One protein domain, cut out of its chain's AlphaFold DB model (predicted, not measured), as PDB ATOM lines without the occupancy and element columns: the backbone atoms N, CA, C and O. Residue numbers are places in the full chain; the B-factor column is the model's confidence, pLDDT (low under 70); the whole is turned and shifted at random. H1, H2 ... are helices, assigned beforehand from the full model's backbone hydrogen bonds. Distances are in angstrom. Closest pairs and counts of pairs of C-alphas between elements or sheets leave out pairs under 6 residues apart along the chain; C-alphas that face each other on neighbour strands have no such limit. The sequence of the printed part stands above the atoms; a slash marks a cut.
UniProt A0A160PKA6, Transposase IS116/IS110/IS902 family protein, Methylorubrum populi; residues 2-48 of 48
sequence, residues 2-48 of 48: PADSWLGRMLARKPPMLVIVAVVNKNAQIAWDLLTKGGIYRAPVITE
ATOM      1  N   PRO A   2     -31.713 -15.818 -24.132       65.50
ATOM      2  CA  PRO A   2     -32.377 -16.606 -23.098       65.50
ATOM      3  C   PRO A   2     -32.019 -16.036 -21.724       65.50
ATOM      4  O   PRO A   2     -30.837 -15.784 -21.459       65.50
ATOM      5  N   ALA A   3     -33.016 -15.811 -20.867       64.25
ATOM      6  CA  ALA A   3     -32.799 -15.327 -19.502       64.25
ATOM      7  C   ALA A   3     -31.866 -16.265 -18.707       64.25
ATOM      8  O   ALA A   3     -31.085 -15.805 -17.876       64.25
ATOM      9  N   ASP A   4     -31.862 -17.554 -19.060       75.56
ATOM     10  CA  ASP A   4     -31.022 -18.593 -18.457       75.56
ATOM     11  C   ASP A   4     -29.606 -18.701 -19.032       75.56
ATOM     12  O   ASP A   4     -28.779 -19.463 -18.521       75.56
ATOM     13  N   SER A   5     -29.275 -17.918 -20.063       83.19
ATOM     14  CA  SER A   5     -27.902 -17.860 -20.563       83.19
ATOM     15  C   SER A   5     -26.956 -17.346 -19.473       83.19
ATOM     16  O   SER A   5     -27.304 -16.471 -18.675       83.19
ATOM     17  N   TRP A   6     -25.720 -17.855 -19.450       85.38
ATOM     18  CA  TRP A   6     -24.701 -17.417 -18.485       85.38
ATOM     19  C   TRP A   6     -24.539 -15.884 -18.480       85.38
ATOM     20  O   TRP A   6     -24.422 -15.273 -17.418       85.38
ATOM     21  N   LEU A   7     -24.614 -15.271 -19.667       87.56
ATOM     22  CA  LEU A   7     -24.497 -13.834 -19.864       87.56
ATOM     23  C   LEU A   7     -25.713 -13.089 -19.301       87.56
ATOM     24  O   LEU A   7     -25.547 -12.083 -18.615       87.56
ATOM     25  N   GLY A   8     -26.921 -13.610 -19.545       87.00
ATOM     26  CA  GLY A   8     -28.173 -13.080 -18.998       87.00
ATOM     27  C   GLY A   8     -28.177 -13.078 -17.469       87.00
ATOM     28  O   GLY A   8     -28.470 -12.052 -16.855       87.00
ATOM     29  N   ARG A   9     -27.718 -14.171 -16.845       89.56
ATOM     30  CA  ARG A   9     -27.550 -14.248 -15.382       89.56
ATOM     31  C   ARG A   9     -26.523 -13.251 -14.844       89.56
ATOM     32  O   ARG A   9     -26.683 -12.743 -13.736       89.56
ATOM     33  N   MET A  10     -25.465 -12.972 -15.604       90.69
ATOM     34  CA  MET A  10     -24.435 -12.018 -15.195       90.69
ATOM     35  C   MET A  10     -24.919 -10.568 -15.325       90.69
ATOM     36  O   MET A  10     -24.687  -9.774 -14.414       90.69
ATOM     37  N   LEU A  11     -25.667 -10.251 -16.388       91.19
ATOM     38  CA  LEU A  11     -26.328  -8.956 -16.585       91.19
ATOM     39  C   LEU A  11     -27.394  -8.668 -15.523       91.19
ATOM     40  O   LEU A  11     -27.538  -7.525 -15.110       91.19
ATOM     41  N   ALA A  12     -28.089  -9.693 -15.023       90.62
ATOM     42  CA  ALA A  12     -29.061  -9.534 -13.941       90.62
ATOM     43  C   ALA A  12     -28.424  -9.170 -12.582       90.62
ATOM     44  O   ALA A  12     -29.119  -8.693 -11.690       90.62
ATOM     45  N   ARG A  13     -27.116  -9.418 -12.390       91.44
ATOM     46  CA  ARG A  13     -26.435  -9.294 -11.082       91.44
ATOM     47  C   ARG A  13     -25.299  -8.272 -11.044       91.44
ATOM     48  O   ARG A  13     -24.863  -7.912  -9.951       91.44
ATOM     49  N   LYS A  14     -24.751  -7.858 -12.188       89.38
ATOM     50  CA  LYS A  14     -23.562  -6.994 -12.277       89.38
ATOM     51  C   LYS A  14     -23.810  -5.806 -13.214       89.38
ATOM     52  O   LYS A  14     -24.540  -5.960 -14.189       89.38
ATOM     53  N   PRO A  15     -23.148  -4.651 -12.988       93.44
ATOM     54  CA  PRO A  15     -23.152  -3.556 -13.948       93.44
ATOM     55  C   PRO A  15     -22.702  -4.032 -15.338       93.44
ATOM     56  O   PRO A  15     -21.734  -4.798 -15.435       93.44
ATOM     57  N   PRO A  16     -23.342  -3.555 -16.419       90.56
ATOM     58  CA  PRO A  16     -23.101  -4.043 -17.778       90.56
ATOM     59  C   PRO A  16     -21.642  -3.887 -18.221       90.56
ATOM     60  O   PRO A  16     -21.121  -4.736 -18.938       90.56
ATOM     61  N   MET A  17     -20.939  -2.864 -17.730       96.50
ATOM     62  CA  MET A  17     -19.525  -2.646 -18.046       96.50
ATOM     63  C   MET A  17     -18.626  -3.795 -17.562       96.50
ATOM     64  O   MET A  17     -17.729  -4.216 -18.285       96.50
ATOM     65  N   LEU A  18     -18.907  -4.375 -16.388       94.38
ATOM     66  CA  LEU A  18     -18.165  -5.541 -15.894       94.38
ATOM     67  C   LEU A  18     -18.468  -6.797 -16.712       94.38
ATOM     68  O   LEU A  18     -17.587  -7.630 -16.917       94.38
ATOM     69  N   VAL A  19     -19.702  -6.923 -17.202       94.25
ATOM     70  CA  VAL A  19     -20.091  -8.031 -18.078       94.25
ATOM     71  C   VAL A  19     -19.337  -7.950 -19.402       94.25
ATOM     72  O   VAL A  19     -18.773  -8.953 -19.833       94.25
ATOM     73  N   ILE A  20     -19.253  -6.762 -20.004       94.12
ATOM     74  CA  ILE A  20     -18.497  -6.535 -21.244       94.12
ATOM     75  C   ILE A  20     -17.018  -6.884 -21.047       94.12
ATOM     76  O   ILE A  20     -16.462  -7.642 -21.839       94.12
ATOM     77  N   VAL A  21     -16.395  -6.409 -19.964       95.31
ATOM     78  CA  VAL A  21     -14.988  -6.723 -19.654       95.31
ATOM     79  C   VAL A  21     -14.774  -8.230 -19.503       95.31
ATOM     80  O   VAL A  21     -13.813  -8.766 -20.045       95.31
ATOM     81  N   ALA A  22     -15.677  -8.939 -18.824       94.19
ATOM     82  CA  ALA A  22     -15.573 -10.386 -18.660       94.19
ATOM     83  C   ALA A  22     -15.676 -11.145 -19.998       94.19
ATOM     84  O   ALA A  22     -14.927 -12.099 -20.216       94.19
ATOM     85  N   VAL A  23     -16.557 -10.705 -20.906       93.25
ATOM     86  CA  VAL A  23     -16.658 -11.263 -22.266       93.25
ATOM     87  C   VAL A  23     -15.362 -11.045 -23.038       93.25
ATOM     88  O   VAL A  23     -14.815 -11.988 -23.605       93.25
ATOM     89  N   VAL A  24     -14.833  -9.820 -23.023       96.25
ATOM     90  CA  VAL A  24     -13.574  -9.493 -23.705       96.25
ATOM     91  C   VAL A  24     -12.416 -10.299 -23.119       96.25
ATOM     92  O   VAL A  24     -11.635 -10.868 -23.877       96.25
ATOM     93  N   ASN A  25     -12.337 -10.428 -21.793       96.12
ATOM     94  CA  ASN A  25     -11.303 -11.217 -21.129       96.12
ATOM     95  C   ASN A  25     -11.364 -12.698 -21.533       96.12
ATOM     96  O   ASN A  25     -10.332 -13.319 -21.787       96.12
ATOM     97  N   LYS A  26     -12.572 -13.261 -21.663       91.88
ATOM     98  CA  LYS A  26     -12.740 -14.632 -22.152       91.88
ATOM     99  C   LYS A  26     -12.235 -14.787 -23.589       91.88
ATOM    100  O   LYS A  26     -11.554 -15.767 -23.885       91.88
ATOM    101  N   ASN A  27     -12.515 -13.818 -24.459       94.12
ATOM    102  CA  ASN A  27     -12.048 -13.829 -25.846       94.12
ATOM    103  C   ASN A  27     -10.527 -13.648 -25.945       94.12
ATOM    104  O   ASN A  27      -9.884 -14.335 -26.734       94.12
ATOM    105  N   ALA A  28      -9.944 -12.780 -25.115       96.06
ATOM    106  CA  ALA A  28      -8.499 -12.589 -25.034       96.06
ATOM    107  C   ALA A  28      -7.785 -13.878 -24.610       96.06
ATOM    108  O   ALA A  28      -6.764 -14.229 -25.193       96.06
ATOM    109  N   GLN A  29      -8.354 -14.629 -23.661       94.06
ATOM    110  CA  GLN A  29      -7.821 -15.933 -23.268       94.06
ATOM    111  C   GLN A  29      -7.849 -16.940 -24.428       94.06
ATOM    112  O   GLN A  29      -6.879 -17.665 -24.620       94.06
ATOM    113  N   ILE A  30      -8.932 -16.976 -25.212       93.00
ATOM    114  CA  ILE A  30      -9.030 -17.844 -26.398       93.00
ATOM    115  C   ILE A  30      -7.978 -17.447 -27.437       93.00
ATOM    116  O   ILE A  30      -7.267 -18.306 -27.947       93.00
ATOM    117  N   ALA A  31      -7.848 -16.150 -27.727       93.88
ATOM    118  CA  ALA A  31      -6.845 -15.650 -28.659       93.88
ATOM    119  C   ALA A  31      -5.424 -15.990 -28.192       93.88
ATOM    120  O   ALA A  31      -4.618 -16.469 -28.981       93.88
ATOM    121  N   TRP A  32      -5.129 -15.806 -26.905       95.44
ATOM    122  CA  TRP A  32      -3.845 -16.176 -26.317       95.44
ATOM    123  C   TRP A  32      -3.550 -17.672 -26.453       95.44
ATOM    124  O   TRP A  32      -2.440 -18.048 -26.818       95.44
ATOM    125  N   ASP A  33      -4.536 -18.533 -26.199       95.19
ATOM    126  CA  ASP A  33      -4.382 -19.982 -26.339       95.19
ATOM    127  C   ASP A  33      -4.061 -20.373 -27.788       95.19
ATOM    128  O   ASP A  33      -3.120 -21.124 -28.033       95.19
ATOM    129  N   LEU A  34      -4.768 -19.774 -28.751       94.06
ATOM    130  CA  LEU A  34      -4.516 -19.970 -30.181       94.06
ATOM    131  C   LEU A  34      -3.129 -19.472 -30.598       94.06
ATOM    132  O   LEU A  34      -2.458 -20.125 -31.392       94.06
ATOM    133  N   LEU A  35      -2.685 -18.332 -30.065       94.69
ATOM    134  CA  LEU A  35      -1.370 -17.768 -30.372       94.69
ATOM    135  C   LEU A  35      -0.229 -18.589 -29.761       94.69
ATOM    136  O   LEU A  35       0.816 -18.736 -30.385       94.69
ATOM    137  N   THR A  36      -0.412 -19.115 -28.549       96.69
ATOM    138  CA  THR A  36       0.655 -19.814 -27.812       96.69
ATOM    139  C   THR A  36       0.741 -21.299 -28.123       96.69
ATOM    140  O   THR A  36       1.841 -21.844 -28.183       96.69
ATOM    141  N   LYS A  37      -0.399 -21.966 -28.312       92.88
ATOM    142  CA  LYS A  37      -0.464 -23.411 -28.569       92.88
ATOM    143  C   LYS A  37      -0.699 -23.738 -30.040       92.88
ATOM    144  O   LYS A  37      -0.559 -24.896 -30.429       92.88
ATOM    145  N   GLY A  38      -1.038 -22.740 -30.857       87.69
ATOM    146  CA  GLY A  38      -1.515 -22.962 -32.216       87.69
ATOM    147  C   GLY A  38      -2.909 -23.597 -32.236       87.69
ATOM    148  O   GLY A  38      -3.569 -23.763 -31.211       87.69
ATOM    149  N   GLY A  39      -3.367 -23.974 -33.427       88.56
ATOM    150  CA  GLY A  39      -4.663 -24.622 -33.632       88.56
ATOM    151  C   GLY A  39      -5.695 -23.723 -34.306       88.56
ATOM    152  O   GLY A  39      -5.454 -22.557 -34.609       88.56
ATOM    153  N   ILE A  40      -6.855 -24.309 -34.596       87.69
ATOM    154  CA  ILE A  40      -7.946 -23.642 -35.309       87.69
ATOM    155  C   ILE A  40      -9.066 -23.385 -34.312       87.69
ATOM    156  O   ILE A  40      -9.531 -24.314 -33.646       87.69
ATOM    157  N   TYR A  41      -9.522 -22.134 -34.235       87.81
ATOM    158  CA  TYR A  41     -10.702 -21.792 -33.452       87.81
ATOM    159  C   TYR A  41     -11.902 -22.613 -33.936       87.81
ATOM    160  O   TYR A  41     -12.339 -22.486 -35.081       87.81
ATOM    161  N   ARG A  42     -12.445 -23.451 -33.052       86.50
ATOM    162  CA  ARG A  42     -13.730 -24.121 -33.258       86.50
ATOM    163  C   ARG A  42     -14.766 -23.405 -32.415       86.50
ATOM    164  O   ARG A  42     -14.601 -23.294 -31.202       86.50
ATOM    165  N   ALA A  43     -15.820 -22.923 -33.066       84.00
ATOM    166  CA  ALA A  43     -16.941 -22.341 -32.353       84.00
ATOM    167  C   ALA A  43     -17.503 -23.381 -31.364       84.00
ATOM    168  O   ALA A  43     -17.643 -24.552 -31.736       84.00
ATOM    169  N   PRO A  44     -17.786 -22.989 -30.110       74.50
ATOM    170  CA  PRO A  44     -18.341 -23.908 -29.133       74.50
ATOM    171  C   PRO A  44     -19.695 -24.415 -29.632       74.50
ATOM    172  O   PRO A  44     -20.569 -23.624 -29.985       74.50
ATOM    173  N   VAL A  45     -19.858 -25.738 -29.659       74.69
ATOM    174  CA  VAL A  45     -21.159 -26.362 -29.902       74.69
ATOM    175  C   VAL A  45     -21.995 -26.109 -28.657       74.69
ATOM    176  O   VAL A  45     -21.708 -26.641 -27.587       74.69
ATOM    177  N   ILE A  46     -22.986 -25.234 -28.785       69.75
ATOM    178  CA  ILE A  46     -23.966 -25.002 -27.732       69.75
ATOM    179  C   ILE A  46     -24.929 -26.187 -27.808       69.75
ATOM    180  O   ILE A  46     -25.770 -26.242 -28.699       69.75
ATOM    181  N   THR A  47     -24.745 -27.180 -26.942       55.00
ATOM    182  CA  THR A  47     -25.787 -28.172 -26.669       55.00
ATOM    183  C   THR A  47     -26.858 -27.475 -25.840       55.00
ATOM    184  O   THR A  47     -26.534 -26.958 -24.768       55.00
ATOM    185  N   GLU A  48     -28.064 -27.384 -26.399       51.38
ATOM    186  CA  GLU A  48     -29.250 -26.774 -25.778       51.38
ATOM    187  C   GLU A  48     -29.597 -27.391 -24.417       51.38
ATOM    188  O   GLU A  48     -29.423 -28.623 -24.254       51.38
TER     189      GLU A  48
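AT A GLANCE: This is residues 2 to 48 of the 48 residues of the protein "Transposase IS116/IS110/IS902 family protein" of Methylorubrum populi (UniProt A0A160PKA6). Look for one long straight helix, H2, as the base of a flat, open frame with a hollow middle. At its first end short helix H1 folds back; from its other end a tail turns back on the same side, with residues 42 to 48 sticking out. The printed part has 47 residues with two named helices, H1 then H2, and no named strand: all helix. It is loose, with a radius of gyration of the C-alphas of 13.2 A and spans of 36 by 26 by 8 A.

HOW THE PARTS SIT: Start from H2, residues 16 to 37; Val 19 alone of it touches H1, residues 6 to 11. They only just touch, with 3 pairs of C-alphas within 8 A, the closest those of Leu 11 and Val 19, 6.5 A apart. They form a helical hairpin, running opposite ways at a steep tilt of 37 degrees, only just beyond shallow. In both helices every O i to N i+4 pair is within hydrogen-bond range.

IN THESE COORDINATES: Find C-alpha 16 at (-23.101, -4.043, -17.778); from there H2 runs 31.7 A to C-alpha 37 at (-0.464, -23.411, -28.569). H1 begins at C-alpha 6, (-24.701, -17.417, -18.485), and is 8.8 A long.

THE WHOLE: The C-alphas farthest apart, of Ala 12 and Gly 38, are 35.7 A apart. The printed part has no cut, and the link from H1 to H2 is tight. Confidence is low, under 70, at residues 2 to 3 and 46 to 48.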